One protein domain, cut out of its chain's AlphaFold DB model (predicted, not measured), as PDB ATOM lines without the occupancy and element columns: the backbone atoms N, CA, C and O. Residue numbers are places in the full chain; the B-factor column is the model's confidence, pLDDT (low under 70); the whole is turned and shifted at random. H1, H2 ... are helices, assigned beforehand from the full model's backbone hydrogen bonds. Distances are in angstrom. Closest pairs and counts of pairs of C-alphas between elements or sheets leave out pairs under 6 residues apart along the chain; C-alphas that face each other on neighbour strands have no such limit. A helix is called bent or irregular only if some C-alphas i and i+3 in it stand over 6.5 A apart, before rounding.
ATOM      1  N   MET A  23     270.955 373.449 251.564       84.44
ATOM      2  CA  MET A  23     269.518 373.535 251.284       84.44
ATOM      3  C   MET A  23     268.951 374.913 251.651       84.44
ATOM      4  O   MET A  23     268.178 375.467 250.877       84.44
ATOM      5  N   LEU A  24     269.383 375.494 252.772       84.88
ATOM      6  CA  LEU A  24     268.959 376.823 253.221       84.88
ATOM      7  C   LEU A  24     269.458 377.944 252.295       84.88
ATOM      8  O   LEU A  24     268.796 378.960 252.139       84.88
ATOM      9  N   MET A  25     270.593 377.744 251.624       91.50
ATOM     10  CA  MET A  25     271.139 378.690 250.644       91.50
ATOM     11  C   MET A  25     270.481 378.602 249.257       91.50
ATOM     12  O   MET A  25     270.810 379.392 248.375       91.50
ATOM     13  N   MET A  26     269.559 377.661 249.017       89.88
ATOM     14  CA  MET A  26     268.860 377.594 247.731       89.88
ATOM     15  C   MET A  26     267.816 378.719 247.629       89.88
ATOM     16  O   MET A  26     266.973 378.841 248.516       89.88
ATOM     17  N   PRO A  27     267.765 379.495 246.531       87.56
ATOM     18  CA  PRO A  27     266.783 380.579 246.381       87.56
ATOM     19  C   PRO A  27     265.332 380.068 246.409       87.56
ATOM     20  O   PRO A  27     264.424 380.759 246.859       87.56
ATOM     21  N   GLN A  28     265.116 378.816 245.993       85.12
ATOM     22  CA  GLN A  28     263.815 378.143 246.042       85.12
ATOM     23  C   GLN A  28     263.301 377.946 247.476       85.12
ATOM     24  O   GLN A  28     262.092 377.991 247.697       85.12
ATOM     25  N   PHE A  29     264.200 377.753 248.448       85.00
ATOM     26  CA  PHE A  29     263.834 377.640 249.859       85.00
ATOM     27  C   PHE A  29     263.252 378.962 250.365       85.00
ATOM     28  O   PHE A  29     262.155 378.980 250.918       85.00
ATOM     29  N   TRP A  30     263.947 380.068 250.093       86.06
ATOM     30  CA  TRP A  30     263.505 381.409 250.474       86.06
ATOM     31  C   TRP A  30     262.205 381.811 249.786       86.06
ATOM     32  O   TRP A  30     261.317 382.341 250.443       86.06
ATOM     33  N   LEU A  31     262.047 381.494 248.496       86.19
ATOM     34  CA  LEU A  31     260.788 381.723 247.789       86.19
ATOM     35  C   LEU A  31     259.634 380.944 248.438       86.19
ATOM     36  O   LEU A  31     258.568 381.506 248.670       86.19
ATOM     37  N   GLY A  32     259.858 379.670 248.774       82.94
ATOM     38  CA  GLY A  32     258.870 378.852 249.477       82.94
ATOM     39  C   GLY A  32     258.526 379.391 250.868       82.94
ATOM     40  O   GLY A  32     257.367 379.323 251.276       82.94
ATOM     41  N   LEU A  33     259.505 379.955 251.581       84.81
ATOM     42  CA  LEU A  33     259.305 380.582 252.888       84.81
ATOM     43  C   LEU A  33     258.487 381.872 252.773       84.81
ATOM     44  O   LEU A  33     257.498 382.021 253.484       84.81
ATOM     45  N   VAL A  34     258.835 382.764 251.842       88.00
ATOM     46  CA  VAL A  34     258.070 383.995 251.578       88.00
ATOM     47  C   VAL A  34     256.635 383.659 251.182       88.00
ATOM     48  O   VAL A  34     255.701 384.253 251.709       88.00
ATOM     49  N   LEU A  35     256.443 382.667 250.310       83.19
ATOM     50  CA  LEU A  35     255.113 382.251 249.872       83.19
ATOM     51  C   LEU A  35     254.280 381.662 251.022       83.19
ATOM     52  O   LEU A  35     253.082 381.921 251.087       83.19
ATOM     53  N   ASN A  36     254.907 380.948 251.966       83.06
ATOM     54  CA  ASN A  36     254.246 380.523 253.205       83.06
ATOM     55  C   ASN A  36     253.836 381.722 254.069       83.06
ATOM     56  O   ASN A  36     252.699 381.777 254.520       83.06
ATOM     57  N   VAL A  37     254.728 382.694 254.283       85.62
ATOM     58  CA  VAL A  37     254.415 383.895 255.079       85.62
ATOM     59  C   VAL A  37     253.256 384.679 254.459       85.62
ATOM     60  O   VAL A  37     252.314 385.035 255.163       85.62
ATOM     61  N   VAL A  38     253.282 384.892 253.140       87.94
ATOM     62  CA  VAL A  38     252.190 385.546 252.402       87.94
ATOM     63  C   VAL A  38     250.891 384.760 252.549       87.94
ATOM     64  O   VAL A  38     249.844 385.349 252.794       87.94
ATOM     65  N   TYR A  39     250.949 383.434 252.447       85.19
ATOM     66  CA  TYR A  39     249.786 382.581 252.645       85.19
ATOM     67  C   TYR A  39     249.181 382.743 254.048       85.19
ATOM     68  O   TYR A  39     247.985 383.000 254.158       85.19
ATOM     69  N   PHE A  40     249.985 382.671 255.115       83.06
ATOM     70  CA  PHE A  40     249.489 382.864 256.483       83.06
ATOM     71  C   PHE A  40     248.921 384.264 256.702       83.06
ATOM     72  O   PHE A  40     247.901 384.408 257.368       83.06
ATOM     73  N   TYR A  41     249.542 385.284 256.110       88.19
ATOM     74  CA  TYR A  41     249.028 386.647 256.155       88.19
ATOM     75  C   TYR A  41     247.653 386.763 255.484       88.19
ATOM     76  O   TYR A  41     246.736 387.335 256.066       88.19
ATOM     77  N   LEU A  42     247.474 386.171 254.297       83.81
ATOM     78  CA  LEU A  42     246.188 386.163 253.594       83.81
ATOM     79  C   LEU A  42     245.115 385.384 254.357       83.81
ATOM     80  O   LEU A  42     243.974 385.826 254.423       83.81
ATOM     81  N   VAL A  43     245.482 384.249 254.950       81.38
ATOM     82  CA  VAL A  43     244.587 383.464 255.807       81.38
ATOM     83  C   VAL A  43     244.190 384.268 257.051       81.38
ATOM     84  O   VAL A  43     243.013 384.318 257.385       81.38
ATOM     85  N   GLY A  44     245.132 384.956 257.702       81.50
ATOM     86  CA  GLY A  44     244.847 385.836 258.839       81.50
ATOM     87  C   GLY A  44     243.941 387.014 258.471       81.50
ATOM     88  O   GLY A  44     243.005 387.322 259.202       81.50
ATOM     89  N   LEU A  45     244.166 387.626 257.306       84.69
ATOM     90  CA  LEU A  45     243.318 388.697 256.784       84.69
ATOM     91  C   LEU A  45     241.906 388.183 256.492       84.69
ATOM     92  O   LEU A  45     240.930 388.818 256.885       84.69
ATOM     93  N   LEU A  46     241.796 387.006 255.873       81.19
ATOM     94  CA  LEU A  46     240.523 386.331 255.654       81.19
ATOM     95  C   LEU A  46     239.792 386.115 256.984       81.19
ATOM     96  O   LEU A  46     238.623 386.460 257.075       81.19
ATOM     97  N   PHE A  47     240.477 385.628 258.023       76.19
ATOM     98  CA  PHE A  47     239.884 385.466 259.354       76.19
ATOM     99  C   PHE A  47     239.439 386.792 259.978       76.19
ATOM    100  O   PHE A  47     238.351 386.849 260.536       76.19
ATOM    101  N   SER A  48     240.223 387.866 259.840       80.62
ATOM    102  CA  SER A  48     239.845 389.186 260.369       80.62
ATOM    103  C   SER A  48     238.635 389.814 259.676       80.62
ATOM    104  O   SER A  48     238.003 390.696 260.241       80.62
ATOM    105  N   ALA A  49     238.307 389.383 258.456       83.75
ATOM    106  CA  ALA A  49     237.152 389.888 257.720       83.75
ATOM    107  C   ALA A  49     235.823 389.271 258.195       83.75
ATOM    108  O   ALA A  49     234.760 389.638 257.695       83.75
ATOM    109  N   VAL A  59     237.606 376.392 261.715       76.00
ATOM    110  CA  VAL A  59     238.383 375.149 261.617       76.00
ATOM    111  C   VAL A  59     238.265 374.536 260.220       76.00
ATOM    112  O   VAL A  59     239.274 374.139 259.636       76.00
ATOM    113  N   GLY A  60     237.060 374.508 259.644       79.62
ATOM    114  CA  GLY A  60     236.818 373.955 258.312       79.62
ATOM    115  C   GLY A  60     237.561 374.701 257.200       79.62
ATOM    116  O   GLY A  60     238.220 374.072 256.365       79.62
ATOM    117  N   VAL A  61     237.508 376.037 257.200       79.56
ATOM    118  CA  VAL A  61     238.209 376.869 256.205       79.56
ATOM    119  C   VAL A  61     239.723 376.763 256.383       79.56
ATOM    120  O   VAL A  61     240.432 376.543 255.399       79.56
ATOM    121  N   GLY A  62     240.217 376.828 257.623       79.31
ATOM    122  CA  GLY A  62     241.642 376.673 257.923       79.31
ATOM    123  C   GLY A  62     242.196 375.319 257.470       79.31
ATOM    124  O   GLY A  62     243.226 375.260 256.796       79.31
ATOM    125  N   PHE A  63     241.481 374.227 257.759       82.31
ATOM    126  CA  PHE A  63     241.886 372.881 257.349       82.31
ATOM    127  C   PHE A  63     241.878 372.713 255.825       82.31
ATOM    128  O   PHE A  63     242.828 372.178 255.252       82.31
ATOM    129  N   SER A  64     240.845 373.225 255.151       83.88
ATOM    130  CA  SER A  64     240.724 373.158 253.688       83.88
ATOM    131  C   SER A  64     241.844 373.930 252.990       83.88
ATOM    132  O   SER A  64     242.452 373.439 252.034       83.88
ATOM    133  N   ALA A  65     242.167 375.122 253.498       81.00
ATOM    134  CA  ALA A  65     243.257 375.932 252.982       81.00
ATOM    135  C   ALA A  65     244.612 375.236 253.190       81.00
ATOM    136  O   ALA A  65     245.462 375.276 252.295       81.00
ATOM    137  N   LEU A  66     244.826 374.594 254.344       81.12
ATOM    138  CA  LEU A  66     246.057 373.860 254.645       81.12
ATOM    139  C   LEU A  66     246.212 372.634 253.735       81.12
ATOM    140  O   LEU A  66     247.300 372.367 253.227       81.12
ATOM    141  N   LEU A  67     245.119 371.922 253.458       85.94
ATOM    142  CA  LEU A  67     245.116 370.780 252.544       85.94
ATOM    143  C   LEU A  67     245.498 371.216 251.119       85.94
ATOM    144  O   LEU A  67     246.349 370.585 250.490       85.94
ATOM    145  N   LEU A  68     244.966 372.347 250.642       84.75
ATOM    146  CA  LEU A  68     245.368 372.944 249.362       84.75
ATOM    147  C   LEU A  68     246.860 373.299 249.318       84.75
ATOM    148  O   LEU A  68     247.528 372.992 248.330       84.75
ATOM    149  N   LEU A  69     247.401 373.890 250.387       80.25
ATOM    150  CA  LEU A  69     248.828 374.203 250.503       80.25
ATOM    151  C   LEU A  69     249.692 372.934 250.415       80.25
ATOM    152  O   LEU A  69     250.699 372.911 249.703       80.25
ATOM    153  N   VAL A  70     249.281 371.856 251.092       82.75
ATOM    154  CA  VAL A  70     249.971 370.558 251.057       82.75
ATOM    155  C   VAL A  70     249.948 369.964 249.648       82.75
ATOM    156  O   VAL A  70     250.995 369.557 249.146       82.75
ATOM    157  N   VAL A  71     248.791 369.955 248.978       85.56
ATOM    158  CA  VAL A  71     248.658 369.458 247.596       85.56
ATOM    159  C   VAL A  71     249.531 370.274 246.642       85.56
ATOM    160  O   VAL A  71     250.290 369.708 245.852       85.56
ATOM    161  N   PHE A  72     249.503 371.601 246.757       80.81
ATOM    162  CA  PHE A  72     250.330 372.497 245.952       80.81
ATOM    163  C   PHE A  72     251.833 372.240 246.162       80.81
ATOM    164  O   PHE A  72     252.599 372.120 245.201       80.81
ATOM    165  N   ALA A  73     252.261 372.046 247.411       77.31
ATOM    166  CA  ALA A  73     253.640 371.693 247.737       77.31
ATOM    167  C   ALA A  73     254.035 370.274 247.283       77.31
ATOM    168  O   ALA A  73     255.206 370.021 246.990       77.31
ATOM    169  N   MET A  74     253.086 369.338 247.172       82.44
ATOM    170  CA  MET A  74     253.351 368.015 246.597       82.44
ATOM    171  C   MET A  74     253.637 368.085 245.094       82.44
ATOM    172  O   MET A  74     254.513 367.346 244.623       82.44
ATOM    173  N   ILE A  75     252.949 368.978 244.373       84.94
ATOM    174  CA  ILE A  75     253.133 369.215 242.933       84.94
ATOM    175  C   ILE A  75     254.509 369.838 242.672       84.94
ATOM    176  O   ILE A  75     255.261 369.376 241.809       84.94
ATOM    177  N   ILE A  76     254.892 370.836 243.467       80.50
ATOM    178  CA  ILE A  76     256.162 371.544 243.301       80.50
ATOM    179  C   ILE A  76     257.239 370.861 244.154       80.50
ATOM    180  O   ILE A  76     257.499 371.238 245.291       80.50
ATOM    181  N   LYS A  77     257.919 369.854 243.582       78.38
ATOM    182  CA  LYS A  77     258.999 369.081 244.240       78.38
ATOM    183  C   LYS A  77     259.982 369.905 245.101       78.38
ATOM    184  O   LYS A  77     260.262 369.450 246.212       78.38
ATOM    185  N   PRO A  78     260.505 371.073 244.666       74.69
ATOM    186  CA  PRO A  78     261.442 371.843 245.490       74.69
ATOM    187  C   PRO A  78     260.802 372.506 246.723       74.69
ATOM    188  O   PRO A  78     261.520 372.887 247.643       74.69
ATOM    189  N   MET A  79     259.470 372.608 246.794       71.94
ATOM    190  CA  MET A  79     258.756 373.260 247.900       71.94
ATOM    191  C   MET A  79     258.435 372.349 249.087       71.94
ATOM    192  O   MET A  79     257.994 372.832 250.128       71.94
ATOM    193  N   ARG A  80     258.687 371.041 248.983       80.75
ATOM    194  CA  ARG A  80     258.368 370.095 250.066       80.75
ATOM    195  C   ARG A  80     259.144 370.394 251.350       80.75
ATOM    196  O   ARG A  80     258.587 370.341 252.438       80.75
ATOM    197  N   LEU A  81     260.427 370.739 251.224       79.31
ATOM    198  CA  LEU A  81     261.313 370.966 252.368       79.31
ATOM    199  C   LEU A  81     260.933 372.196 253.223       79.31
ATOM    200  O   LEU A  81     260.803 372.026 254.434       79.31
ATOM    201  N   PRO A  82     260.725 373.407 252.655       74.69
ATOM    202  CA  PRO A  82     260.292 374.560 253.447       74.69
ATOM    203  C   PRO A  82     258.904 374.350 254.065       74.69
ATOM    204  O   PRO A  82     258.684 374.774 255.194       74.69
ATOM    205  N   LEU A  83     258.000 373.633 253.386       78.94
ATOM    206  CA  LEU A  83     256.697 373.279 253.951       78.94
ATOM    207  C   LEU A  83     256.844 372.405 255.203       78.94
ATOM    208  O   LEU A  83     256.273 372.731 256.237       78.94
ATOM    209  N   TYR A  84     257.634 371.326 255.144       81.12
ATOM    210  CA  TYR A  84     257.869 370.477 256.319       81.12
ATOM    211  C   TYR A  84     258.574 371.221 257.451       81.12
ATOM    212  O   TYR A  84     258.322 370.930 258.615       81.12
ATOM    213  N   PHE A  85     259.442 372.178 257.124       81.88
ATOM    214  CA  PHE A  85     260.097 373.021 258.118       81.88
ATOM    215  C   PHE A  85     259.088 373.905 258.860       81.88
ATOM    216  O   PHE A  85     259.069 373.904 260.088       81.88
ATOM    217  N   VAL A  86     258.211 374.600 258.128       81.00
ATOM    218  CA  VAL A  86     257.161 375.441 258.723       81.00
ATOM    219  C   VAL A  86     256.147 374.591 259.483       81.00
ATOM    220  O   VAL A  86     255.851 374.900 260.631       81.00
ATOM    221  N   LEU A  87     255.675 373.487 258.896       80.50
ATOM    222  CA  LEU A  87     254.766 372.554 259.562       80.50
ATOM    223  C   LEU A  87     255.397 372.013 260.847       80.50
ATOM    224  O   LEU A  87     254.732 371.981 261.870       80.50
ATOM    225  N   GLY A  88     256.690 371.676 260.807       83.56
ATOM    226  CA  GLY A  88     257.472 371.244 261.958       83.56
ATOM    227  C   GLY A  88     257.499 372.290 263.069       83.56
ATOM    228  O   GLY A  88     257.186 371.955 264.207       83.56
ATOM    229  N   ILE A  89     257.799 373.553 262.742       81.69
ATOM    230  CA  ILE A  89     257.768 374.665 263.707       81.69
ATOM    231  C   ILE A  89     256.361 374.865 264.265       81.69
ATOM    232  O   ILE A  89     256.225 375.024 265.468       81.69
ATOM    233  N   VAL A  90     255.322 374.828 263.430       81.44
ATOM    234  CA  VAL A  90     253.931 374.990 263.874       81.44
ATOM    235  C   VAL A  90     253.520 373.840 264.789       81.44
ATOM    236  O   VAL A  90     252.968 374.092 265.851       81.44
ATOM    237  N   THR A  91     253.833 372.588 264.445       78.69
ATOM    238  CA  THR A  91     253.544 371.431 265.309       78.69
ATOM    239  C   THR A  91     254.348 371.455 266.600       78.69
ATOM    240  O   THR A  91     253.806 371.120 267.643       78.69
ATOM    241  N   LEU A  92     255.618 371.866 266.559       78.25
ATOM    242  CA  LEU A  92     256.451 371.992 267.753       78.25
ATOM    243  C   LEU A  92     255.965 373.150 268.628       78.25
ATOM    244  O   LEU A  92     255.893 373.006 269.838       78.25
ATOM    245  N   GLY A  93     255.587 374.270 268.015       72.81
ATOM    246  CA  GLY A  93     254.978 375.413 268.678       72.81
ATOM    247  C   GLY A  93     253.669 375.019 269.344       72.81
ATOM    248  O   GLY A  93     253.525 375.244 270.531       72.81
ATOM    249  N   LEU A  94     252.767 374.341 268.632       73.12
ATOM    250  CA  LEU A  94     251.524 373.800 269.187       73.12
ATOM    251  C   LEU A  94     251.762 372.747 270.270       73.12
ATOM    252  O   LEU A  94     250.957 372.655 271.183       73.12
ATOM    253  N   LEU A  95     252.828 371.948 270.184       72.69
ATOM    254  CA  LEU A  95     253.201 370.993 271.228       72.69
ATOM    255  C   LEU A  95     253.677 371.726 272.487       72.69
ATOM    256  O   LEU A  95     253.200 371.426 273.570       72.69
ATOM    257  N   VAL A  96     254.583 372.697 272.340       70.38
ATOM    258  CA  VAL A  96     255.089 373.533 273.442       70.38
ATOM    259  C   VAL A  96     253.959 374.346 274.066       70.38
ATOM    260  O   VAL A  96     253.860 374.437 275.278       70.38
ATOM    261  N   VAL A  97     253.070 374.881 273.240       61.47
ATOM    262  CA  VAL A  97     251.924 375.676 273.668       61.47
ATOM    263  C   VAL A  97     250.810 374.794 274.255       61.47
ATOM    264  O   VAL A  97     250.155 375.224 275.187       61.47
ATOM    265  N   ASN A  98     250.639 373.537 273.825       58.59
ATOM    266  CA  ASN A  98     249.780 372.565 274.528       58.59
ATOM    267  C   ASN A  98     250.328 372.158 275.903       58.59
ATOM    268  O   ASN A  98     249.569 371.631 276.706       58.59
ATOM    269  N   ILE A  99     251.619 372.363 276.177       51.72
ATOM    270  CA  ILE A  99     252.176 372.136 277.519       51.72
ATOM    271  C   ILE A  99     251.799 373.291 278.471       51.72
ATOM    272  O   ILE A  99     251.760 373.063 279.673       51.72
TER     273      ILE A  99
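This is residues 23 to 49 and 59 to 99 of the 201 residues of an uncharacterized protein of Paenibacillus sp. NEAU-GSW1 (UniProt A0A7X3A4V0). Two helices, H1 and H2, run opposite ways nearly side by side; H3 folds back from H2 and splays away from both as a V, residues 88 to 99 sticking out. The printed part has 68 residues, with three named helices in the order H1, H2, H3 along the chain, which hold 62 of them, and no named strand; the class is all helix. The whole is only just compact, close to loose: radius of gyration of the C-alphas 12.8 A, spans 33 by 29 by 18 A.

H1, residues 27 to 48, starts at C-alpha (266.783, 380.579, 246.381) and measures 31.5 A. H2, residues 59 to 75, measures 24.5 A. H3, residues 77 to 99, measures 34.1 A, ending at C-alpha (252.176, 372.136, 277.519); it is only just irregular, C-alphas 78 and 81 being 6.9 A apart.

H1, with residues 28 to 36 alone, touches H3 at a steep tilt of 51 degrees, the same way; the closest C-alphas, Gly 32 and Met 79, are 5.8 A apart. H2 and H3 form a helical hairpin and touch, closest C-alphas Ala 73 and Met 79 at 5.4 A, at a shallow tilt of 33 degrees, only just short of steep. H1 and H2 are close but not clearly touching, closest C-alphas Val 43 and Gly 62 at 7.7 A. Every O i to N i+4 pair is within hydrogen-bond range in H1 and H2, 17 of 19 in H3.

C-alphas 23 and 49, the farthest apart, are 36.8 A apart. Residues 50 to 58 are not printed; C-alphas 49 and 59 are 15.3 A apart across the cut. The link from H2 to H3 is tight. Residues 97 to 99 have pLDDT under 70.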